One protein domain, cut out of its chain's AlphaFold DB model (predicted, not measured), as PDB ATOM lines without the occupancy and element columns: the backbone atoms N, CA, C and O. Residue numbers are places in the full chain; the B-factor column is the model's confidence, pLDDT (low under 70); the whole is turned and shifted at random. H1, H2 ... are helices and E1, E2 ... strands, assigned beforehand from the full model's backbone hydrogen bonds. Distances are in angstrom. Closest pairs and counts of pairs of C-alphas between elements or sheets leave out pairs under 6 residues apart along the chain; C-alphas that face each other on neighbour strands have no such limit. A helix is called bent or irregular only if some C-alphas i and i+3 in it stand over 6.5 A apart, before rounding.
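AT A GLANCE: This is residues 62 to 134 of the 348 residues of an uncharacterized protein of Pseudomonas fluorescens (strain Pf0-1) (UniProt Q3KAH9). A helical hairpin, H1 and H2, is crossed on its H1 side by the longest helix, H3, and a small hairpin of two strands, E1 and E2, makes one end of a rod-like outline. After H3 the last stretch folds back, and residues 132 to 133 pair in parallel with residues 79 to 80. The 73 printed residues hold three named helices and two named strands, in the order H1, H2, E1, E2, H3; the sheet E1 - E2 is antiparallel and the class is mostly helix. The whole is only just compact, close to loose, with a radius of gyration of the C-alphas of 13.3 A and spans of 46 by 20 by 16 A.

HOW THE PARTS SIT: H1, residues 62 to 73, touches H2, residues 81 to 92, with its residues 64 to 69 alone; the closest C-alphas, of Ala 65 and Val 91, are 6.0 A apart. This hairpin has a shallow tilt of 26 degrees, opposite ways. E1, residues 94 to 97, and E2, residues 102 to 105, form an antiparallel hairpin, with N 95 and O 104 within hydrogen-bond range at 2.8 A. H3, residues 109 to 123, touches H1 with residues 115 to 119 alone, at a steep tilt of 62 degrees, the same way; the closest C-alphas, of Phe 70 and Cys 119, are 5.4 A apart. H2 and H3 are near each other, with 7 pairs of C-alphas within 10 A. H1 is apart from E1 and E2, and E1 from H3. Every O i to N i+4 pair is within hydrogen-bond range in H3, 6 of 8 in H1 and 7 of 8 in H2.

IN THESE COORDINATES: H1 begins at C-alpha 62, (96.079, 113.162, 147.887), and is only just irregular: C-alphas 68 and 71 are 6.52 A apart. H1 measures 15.6 A, H2 16.0 A, E1 9.4 A, E2 10.1 A and H3 21.4 A from first to last C-alpha. H3 ends at C-alpha 123, (79.872, 116.555, 150.849).

THE WHOLE: The two C-alphas farthest apart, of Gly 101 and Asp 127, are 46.2 A apart. The printed part has no cut, no link is long, and no printed residue is under 70 in pLDDT.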
ATOM      1  N   PHE A  62      97.432 112.826 148.325       92.56
ATOM      2  CA  PHE A  62      96.079 113.162 147.887       92.56
ATOM      3  C   PHE A  62      95.049 113.059 149.023       92.56
ATOM      4  O   PHE A  62      94.303 114.004 149.262       92.56
ATOM      5  N   GLU A  63      95.019 111.940 149.757       90.81
ATOM      6  CA  GLU A  63      94.123 111.778 150.913       90.81
ATOM      7  C   GLU A  63      94.439 112.810 152.015       90.81
ATOM      8  O   GLU A  63      93.516 113.335 152.634       90.81
ATOM      9  N   LYS A  64      95.720 113.144 152.242       93.00
ATOM     10  CA  LYS A  64      96.134 114.164 153.223       93.00
ATOM     11  C   LYS A  64      95.665 115.559 152.818       93.00
ATOM     12  O   LYS A  64      95.150 116.291 153.659       93.00
ATOM     13  N   ALA A  65      95.819 115.919 151.546       94.81
ATOM     14  CA  ALA A  65      95.368 117.199 151.017       94.81
ATOM     15  C   ALA A  65      93.845 117.325 151.100       94.81
ATOM     16  O   ALA A  65      93.345 118.330 151.597       94.81
ATOM     17  N   VAL A  66      93.100 116.283 150.716       94.94
ATOM     18  CA  VAL A  66      91.636 116.251 150.869       94.94
ATOM     19  C   VAL A  66      91.237 116.397 152.339       94.94
ATOM     20  O   VAL A  66      90.354 117.191 152.643       94.94
ATOM     21  N   ALA A  67      91.909 115.699 153.259       92.56
ATOM     22  CA  ALA A  67      91.623 115.800 154.690       92.56
ATOM     23  C   ALA A  67      91.871 117.209 155.261       92.56
ATOM     24  O   ALA A  67      91.167 117.614 156.184       92.56
ATOM     25  N   ARG A  68      92.832 117.968 154.713       94.19
ATOM     26  CA  ARG A  68      93.064 119.376 155.084       94.19
ATOM     27  C   ARG A  68      92.064 120.330 154.440       94.19
ATOM     28  O   ARG A  68      91.569 121.224 155.111       94.19
ATOM     29  N   VAL A  69      91.758 120.144 153.158       96.44
ATOM     30  CA  VAL A  69      90.916 121.060 152.371       96.44
ATOM     31  C   VAL A  69      89.434 120.905 152.700       96.44
ATOM     32  O   VAL A  69      88.724 121.901 152.801       96.44
ATOM     33  N   PHE A  70      88.955 119.675 152.895       95.38
ATOM     34  CA  PHE A  70      87.542 119.395 153.142       95.38
ATOM     35  C   PHE A  70      86.935 120.221 154.293       95.38
ATOM     36  O   PHE A  70      85.954 120.920 154.029       95.38
ATOM     37  N   PRO A  71      87.508 120.250 155.519       94.56
ATOM     38  CA  PRO A  71      86.945 121.034 156.623       94.56
ATOM     39  C   PRO A  71      86.949 122.547 156.369       94.56
ATOM     40  O   PRO A  71      86.134 123.252 156.954       94.56
ATOM     41  N   LEU A  72      87.843 123.053 155.513       95.75
ATOM     42  CA  LEU A  72      87.851 124.459 155.100       95.75
ATOM     43  C   LEU A  72      86.733 124.727 154.083       95.75
ATOM     44  O   LEU A  72      86.012 125.708 154.194       95.75
ATOM     45  N   SER A  73      86.549 123.813 153.129       95.94
ATOM     46  CA  SER A  73      85.568 123.970 152.051       95.94
ATOM     47  C   SER A  73      84.111 123.929 152.520       95.94
ATOM     48  O   SER A  73      83.254 124.501 151.860       95.94
ATOM     49  N   VAL A  74      83.808 123.269 153.642       95.69
ATOM     50  CA  VAL A  74      82.435 123.154 154.178       95.69
ATOM     51  C   VAL A  74      82.051 124.283 155.138       95.69
ATOM     52  O   VAL A  74      80.948 124.280 155.686       95.69
ATOM     53  N   ARG A  75      82.956 125.237 155.385       93.69
ATOM     54  CA  ARG A  75      82.658 126.427 156.192       93.69
ATOM     55  C   ARG A  75      81.590 127.284 155.504       93.69
ATOM     56  O   ARG A  75      81.492 127.241 154.279       93.69
ATOM     57  N   PRO A  76      80.858 128.134 156.246       90.81
ATOM     58  CA  PRO A  76      79.906 129.069 155.644       90.81
ATOM     59  C   PRO A  76      80.523 129.974 154.566       90.81
ATOM     60  O   PRO A  76      79.863 130.265 153.576       90.81
ATOM     61  N   GLN A  77      81.789 130.381 154.732       90.88
ATOM     62  CA  GLN A  77      82.512 131.204 153.751       90.88
ATOM     63  C   GLN A  77      83.090 130.382 152.582       90.88
ATOM     64  O   GLN A  77      83.504 130.939 151.568       90.88
ATOM     65  N   GLY A  78      83.133 129.054 152.712       93.56
ATOM     66  CA  GLY A  78      83.930 128.183 151.852       93.56
ATOM     67  C   GLY A  78      85.435 128.333 152.075       93.56
ATOM     68  O   GLY A  78      85.882 128.895 153.073       93.56
ATOM     69  N   ILE A  79      86.213 127.796 151.135       96.12
ATOM     70  CA  ILE A  79      87.671 127.962 151.083       96.12
ATOM     71  C   ILE A  79      88.049 128.907 149.941       96.12
ATOM     72  O   ILE A  79      87.562 128.741 148.813       96.12
ATOM     73  N   LYS A  80      88.934 129.866 150.223       95.88
ATOM     74  CA  LYS A  80      89.513 130.766 149.214       95.88
ATOM     75  C   LYS A  80      90.608 130.078 148.401       95.88
ATOM     76  O   LYS A  80      91.174 129.061 148.813       95.88
ATOM     77  N   ASP A  81      90.929 130.617 147.231       94.88
ATOM     78  CA  ASP A  81      91.922 130.022 146.337       94.88
ATOM     79  C   ASP A  81      93.341 130.147 146.936       94.88
ATOM     80  O   ASP A  81      94.134 129.207 146.809       94.88
ATOM     81  N   TYR A  82      93.648 131.222 147.676       94.62
ATOM     82  CA  TYR A  82      94.909 131.332 148.428       94.62
ATOM     83  C   TYR A  82      95.019 130.308 149.574       94.62
ATOM     84  O   TYR A  82      96.066 129.675 149.728       94.62
ATOM     85  N   GLU A  83      93.943 130.073 150.338       95.38
ATOM     86  CA  GLU A  83      93.916 129.074 151.423       95.38
ATOM     87  C   GLU A  83      94.057 127.656 150.871       95.38
ATOM     88  O   GLU A  83      94.786 126.824 151.418       95.38
ATOM     89  N   LEU A  84      93.385 127.379 149.749       95.56
ATOM     90  CA  LEU A  84      93.518 126.116 149.043       95.56
ATOM     91  C   LEU A  84      94.966 125.887 148.623       95.56
ATOM     92  O   LEU A  84      95.523 124.826 148.898       95.56
ATOM     93  N   ARG A  85      95.588 126.872 147.967       94.69
ATOM     94  CA  ARG A  85      96.986 126.776 147.533       94.69
ATOM     95  C   ARG A  85      97.911 126.556 148.717       94.69
ATOM     96  O   ARG A  85      98.773 125.686 148.629       94.69
ATOM     97  N   GLN A  86      97.705 127.266 149.825       95.19
ATOM     98  CA  GLN A  86      98.470 127.069 151.054       95.19
ATOM     99  C   GLN A  86      98.348 125.629 151.574       95.19
ATOM    100  O   GLN A  86      99.365 124.974 151.794       95.19
ATOM    101  N   ALA A  87      97.130 125.091 151.679       94.75
ATOM    102  CA  ALA A  87      96.910 123.714 152.121       94.75
ATOM    103  C   ALA A  87      97.585 122.682 151.197       94.75
ATOM    104  O   ALA A  87      98.077 121.653 151.662       94.75
ATOM    105  N   LEU A  88      97.634 122.950 149.888       94.62
ATOM    106  CA  LEU A  88      98.339 122.101 148.926       94.62
ATOM    107  C   LEU A  88      99.860 122.227 149.046       94.62
ATOM    108  O   LEU A  88     100.544 121.206 149.000       94.62
ATOM    109  N   TYR A  89     100.392 123.434 149.245       94.56
ATOM    110  CA  TYR A  89     101.823 123.646 149.477       94.56
ATOM    111  C   TYR A  89     102.309 122.934 150.738       94.56
ATOM    112  O   TYR A  89     103.378 122.335 150.719       94.56
ATOM    113  N   GLU A  90     101.519 122.918 151.808       93.38
ATOM    114  CA  GLU A  90     101.869 122.209 153.045       93.38
ATOM    115  C   GLU A  90     101.953 120.684 152.875       93.38
ATOM    116  O   GLU A  90     102.625 120.012 153.657       93.38
ATOM    117  N   VAL A  91     101.254 120.123 151.882       93.69
ATOM    118  CA  VAL A  91     101.200 118.672 151.653       93.69
ATOM    119  C   VAL A  91     102.168 118.227 150.566       93.69
ATOM    120  O   VAL A  91     102.889 117.253 150.758       93.69
ATOM    121  N   TYR A  92     102.174 118.921 149.431       92.88
ATOM    122  CA  TYR A  92     102.977 118.565 148.263       92.88
ATOM    123  C   TYR A  92     104.337 119.272 148.242       92.88
ATOM    124  O   TYR A  92     105.286 118.747 147.667       92.88
ATOM    125  N   GLY A  93     104.457 120.442 148.873       92.69
ATOM    126  CA  GLY A  93     105.677 121.244 148.863       92.69
ATOM    127  C   GLY A  93     105.950 121.938 147.527       92.69
ATOM    128  O   GLY A  93     105.061 122.161 146.696       92.69
ATOM    129  N   THR A  94     107.216 122.298 147.337       93.50
ATOM    130  CA  THR A  94     107.739 122.964 146.140       93.50
ATOM    131  C   THR A  94     108.799 122.103 145.462       93.50
ATOM    132  O   THR A  94     109.587 121.440 146.138       93.50
ATOM    133  N   LYS A  95     108.857 122.152 144.131       92.62
ATOM    134  CA  LYS A  95     109.880 121.515 143.295       92.62
ATOM    135  C   LYS A  95     110.707 122.582 142.577       92.62
ATOM    136  O   LYS A  95     110.169 123.609 142.181       92.62
ATOM    137  N   TRP A  96     112.007 122.355 142.415       92.62
ATOM    138  CA  TRP A  96     112.844 123.214 141.576       92.62
ATOM    139  C   TRP A  96     112.553 122.923 140.098       92.62
ATOM    140  O   TRP A  96     112.568 121.760 139.698       92.62
ATOM    141  N   SER A  97     112.267 123.958 139.308       91.50
ATOM    142  CA  SER A  97     112.055 123.856 137.863       91.50
ATOM    143  C   SER A  97     113.300 124.354 137.135       91.50
ATOM    144  O   SER A  97     113.616 125.543 137.189       91.50
ATOM    145  N   GLU A  98     114.019 123.448 136.466       91.94
ATOM    146  CA  GLU A  98     115.228 123.790 135.699       91.94
ATOM    147  C   GLU A  98     114.906 124.684 134.496       91.94
ATOM    148  O   GLU A  98     115.662 125.604 134.204       91.94
ATOM    149  N   GLU A  99     113.751 124.475 133.858       89.00
ATOM    150  CA  GLU A  99     113.306 125.245 132.689       89.00
ATOM    151  C   GLU A  99     113.105 126.728 133.010       89.00
ATOM    152  O   GLU A  99     113.467 127.597 132.220       89.00
ATOM    153  N   LYS A 100     112.537 127.026 134.185       85.81
ATOM    154  CA  LYS A 100     112.235 128.402 134.607       85.81
ATOM    155  C   LYS A 100     113.241 128.969 135.601       85.81
ATOM    156  O   LYS A 100     113.106 130.127 135.987       85.81
ATOM    157  N   GLY A 101     114.196 128.163 136.069       89.31
ATOM    158  CA  GLY A 101     115.155 128.544 137.107       89.31
ATOM    159  C   GLY A 101     114.500 129.016 138.413       89.31
ATOM    160  O   GLY A 101     115.045 129.887 139.088       89.31
ATOM    161  N   THR A 102     113.309 128.507 138.742       91.31
ATOM    162  CA  THR A 102     112.505 128.953 139.894       91.31
ATOM    163  C   THR A 102     111.858 127.774 140.622       91.31
ATOM    164  O   THR A 102     111.703 126.682 140.071       91.31
ATOM    165  N   PHE A 103     111.487 127.975 141.890       89.12
ATOM    166  CA  PHE A 103     110.698 126.997 142.641       89.12
ATOM    167  C   PHE A 103     109.225 127.078 142.237       89.12
ATOM    168  O   PHE A 103     108.598 128.129 142.341       89.12
ATOM    169  N   GLU A 104     108.660 125.946 141.839       91.56
ATOM    170  CA  GLU A 104     107.254 125.801 141.483       91.56
ATOM    171  C   GLU A 104     106.520 124.907 142.483       91.56
ATOM    172  O   GLU A 104     107.116 124.136 143.236       91.56
ATOM    173  N   ALA A 105     105.192 124.979 142.482       90.56
ATOM    174  CA  ALA A 105     104.369 124.029 143.215       90.56
ATOM    175  C   ALA A 105     104.641 122.592 142.743       90.56
ATOM    176  O   ALA A 105     104.679 122.317 141.544       90.56
ATOM    177  N   ALA A 106     104.764 121.648 143.678       91.81
ATOM    178  CA  ALA A 106     104.865 120.222 143.358       91.81
ATOM    179  C   ALA A 106     103.498 119.586 143.007       91.81
ATOM    180  O   ALA A 106     103.312 118.375 143.130       91.81
ATOM    181  N   TYR A 107     102.530 120.404 142.592       91.62
ATOM    182  CA  TYR A 107     101.196 119.991 142.183       91.62
ATOM    183  C   TYR A 107     100.723 120.807 140.979       91.62
ATOM    184  O   TYR A 107     101.103 121.963 140.792       91.62
ATOM    185  N   ASP A 108      99.821 120.208 140.206       91.56
ATOM    186  CA  ASP A 108      99.362 120.758 138.937       91.56
ATOM    187  C   ASP A 108      97.889 121.190 139.044       91.56
ATOM    188  O   ASP A 108      97.164 120.801 139.970       91.56
ATOM    189  N   LYS A 109      97.386 121.923 138.039       92.25
ATOM    190  CA  LYS A 109      95.956 122.290 137.952       92.25
ATOM    191  C   LYS A 109      95.034 121.057 138.010       92.25
ATOM    192  O   LYS A 109      93.973 121.110 138.633       92.25
ATOM    193  N   SER A 110      95.457 119.933 137.423       94.06
ATOM    194  CA  SER A 110      94.730 118.653 137.464       94.06
ATOM    195  C   SER A 110      94.597 118.108 138.892       94.06
ATOM    196  O   SER A 110      93.503 117.724 139.315       94.06
ATOM    197  N   THR A 111      95.679 118.147 139.675       93.44
ATOM    198  CA  THR A 111      95.681 117.730 141.085       93.44
ATOM    199  C   THR A 111      94.694 118.557 141.899       93.44
ATOM    200  O   THR A 111      93.856 117.998 142.606       93.44
ATOM    201  N   MET A 112      94.721 119.882 141.731       94.31
ATOM    202  CA  MET A 112      93.780 120.785 142.394       94.31
ATOM    203  C   MET A 112      92.323 120.465 142.019       94.31
ATOM    204  O   MET A 112      91.471 120.361 142.901       94.31
ATOM    205  N   SER A 113      92.037 120.238 140.733       95.75
ATOM    206  CA  SER A 113      90.696 119.870 140.254       95.75
ATOM    207  C   SER A 113      90.192 118.560 140.873       95.75
ATOM    208  O   SER A 113      89.072 118.501 141.386       95.75
ATOM    209  N   ARG A 114      91.043 117.525 140.926       96.12
ATOM    210  CA  ARG A 114      90.713 116.230 141.548       96.12
ATOM    211  C   ARG A 114      90.411 116.359 143.040       96.12
ATOM    212  O   ARG A 114      89.505 115.692 143.534       96.12
ATOM    213  N   ILE A 115      91.137 117.218 143.755       95.75
ATOM    214  CA  ILE A 115      90.899 117.479 145.181       95.75
ATOM    215  C   ILE A 115      89.566 118.208 145.376       95.75
ATOM    216  O   ILE A 115      88.761 117.770 146.200       95.75
ATOM    217  N   LYS A 116      89.282 119.254 144.579       96.31
ATOM    218  CA  LYS A 116      87.983 119.956 144.593       96.31
ATOM    219  C   LYS A 116      86.830 118.977 144.328       96.31
ATOM    220  O   LYS A 116      85.843 118.972 145.061       96.31
ATOM    221  N   ALA A 117      86.968 118.107 143.324       96.25
ATOM    222  CA  ALA A 117      85.977 117.081 142.998       96.25
ATOM    223  C   ALA A 117      85.753 116.104 144.160       96.25
ATOM    224  O   ALA A 117      84.611 115.885 144.561       96.25
ATOM    225  N   ARG A 118      86.830 115.591 144.768       94.56
ATOM    226  CA  ARG A 118      86.727 114.665 145.899       94.56
ATOM    227  C   ARG A 118      86.065 115.298 147.122       94.56
ATOM    228  O   ARG A 118      85.261 114.643 147.774       94.56
ATOM    229  N   CYS A 119      86.350 116.563 147.422       94.94
ATOM    230  CA  CYS A 119      85.679 117.272 148.516       94.94
ATOM    231  C   CYS A 119      84.169 117.402 148.264       94.94
ATOM    232  O   CYS A 119      83.372 117.185 149.172       94.94
ATOM    233  N   ARG A 120      83.757 117.681 147.020       95.31
ATOM    234  CA  ARG A 120      82.331 117.713 146.644       95.31
ATOM    235  C   ARG A 120      81.670 116.339 146.725       95.31
ATOM    236  O   ARG A 120      80.508 116.258 147.099       95.31
ATOM    237  N   GLU A 121      82.384 115.267 146.387       94.19
ATOM    238  CA  GLU A 121      81.891 113.898 146.586       94.19
ATOM    239  C   GLU A 121      81.681 113.578 148.066       94.19
ATOM    240  O   GLU A 121      80.669 112.980 148.405       94.19
ATOM    241  N   LEU A 122      82.602 113.991 148.942       91.06
ATOM    242  CA  LEU A 122      82.483 113.784 150.389       91.06
ATOM    243  C   LEU A 122      81.328 114.582 151.008       91.06
ATOM    244  O   LEU A 122      80.702 114.121 151.956       91.06
ATOM    245  N   ALA A 123      81.034 115.761 150.462       92.19
ATOM    246  CA  ALA A 123      79.872 116.555 150.849       92.19
ATOM    247  C   ALA A 123      78.551 115.983 150.292       92.19
ATOM    248  O   ALA A 123      77.473 116.275 150.799       92.19
ATOM    249  N   ARG A 124      78.596 115.151 149.244       90.44
ATOM    250  CA  ARG A 124      77.386 114.599 148.628       90.44
ATOM    251  C   ARG A 124      76.737 113.583 149.570       90.44
ATOM    252  O   ARG A 124      77.328 112.556 149.883       90.44
ATOM    253  N   GLY A 125      75.487 113.836 149.952       79.94
ATOM    254  CA  GLY A 125      74.738 112.969 150.867       79.94
ATOM    255  C   GLY A 125      74.908 113.329 152.345       79.94
ATOM    256  O   GLY A 125      74.426 112.590 153.198       79.94
ATOM    257  N   THR A 126      75.561 114.454 152.644       87.31
ATOM    258  CA  THR A 126      75.504 115.112 153.953       87.31
ATOM    259  C   THR A 126      74.732 116.430 153.830       87.31
ATOM    260  O   THR A 126      74.466 116.898 152.724       87.31
ATOM    261  N   ASP A 127      74.402 117.057 154.961       89.44
ATOM    262  CA  ASP A 127      73.802 118.403 154.991       89.44
ATOM    263  C   ASP A 127      74.839 119.521 154.746       89.44
ATOM    264  O   ASP A 127      74.581 120.698 154.995       89.44
ATOM    265  N   GLN A 128      76.047 119.167 154.295       91.88
ATOM    266  CA  GLN A 128      77.145 120.099 154.060       91.88
ATOM    267  C   GLN A 128      77.352 120.325 152.564       91.88
ATOM    268  O   GLN A 128      77.175 119.429 151.745       91.88
ATOM    269  N   THR A 129      77.790 121.528 152.200       93.44
ATOM    270  CA  THR A 129      78.170 121.863 150.822       93.44
ATOM    271  C   THR A 129      79.622 122.316 150.799       93.44
ATOM    272  O   THR A 129      79.996 123.225 151.529       93.44
ATOM    273  N   ALA A 130      80.446 121.689 149.955       94.88
ATOM    274  CA  ALA A 130      81.832 122.104 149.752       94.88
ATOM    275  C   ALA A 130      81.899 123.286 148.768       94.88
ATOM    276  O   ALA A 130      81.694 123.114 147.560       94.88
ATOM    277  N   LEU A 131      82.201 124.474 149.288       95.31
ATOM    278  CA  LEU A 131      82.302 125.735 148.562       95.31
ATOM    279  C   LEU A 131      83.769 126.099 148.308       95.31
ATOM    280  O   LEU A 131      84.599 126.077 149.214       95.31
ATOM    281  N   PHE A 132      84.072 126.454 147.061       95.62
ATOM    282  CA  PHE A 132      85.382 126.935 146.620       95.62
ATOM    283  C   PHE A 132      85.180 128.309 146.000       95.62
ATOM    284  O   PHE A 132      84.517 128.413 144.965       95.62
ATOM    285  N   VAL A 133      85.706 129.338 146.650       94.06
ATOM    286  CA  VAL A 133      85.358 130.735 146.390       94.06
ATOM    287  C   VAL A 133      86.580 131.468 145.842       94.06
ATOM    288  O   VAL A 133      87.699 131.245 146.294       94.06
ATOM    289  N   MET A 134      86.371 132.332 144.848       93.56
ATOM    290  CA  MET A 134      87.440 133.171 144.302       93.56
ATOM    291  C   MET A 134      87.889 134.221 145.326       93.56
ATOM    292  O   MET A 134      87.080 134.706 146.121       93.56
TER     293      MET A 134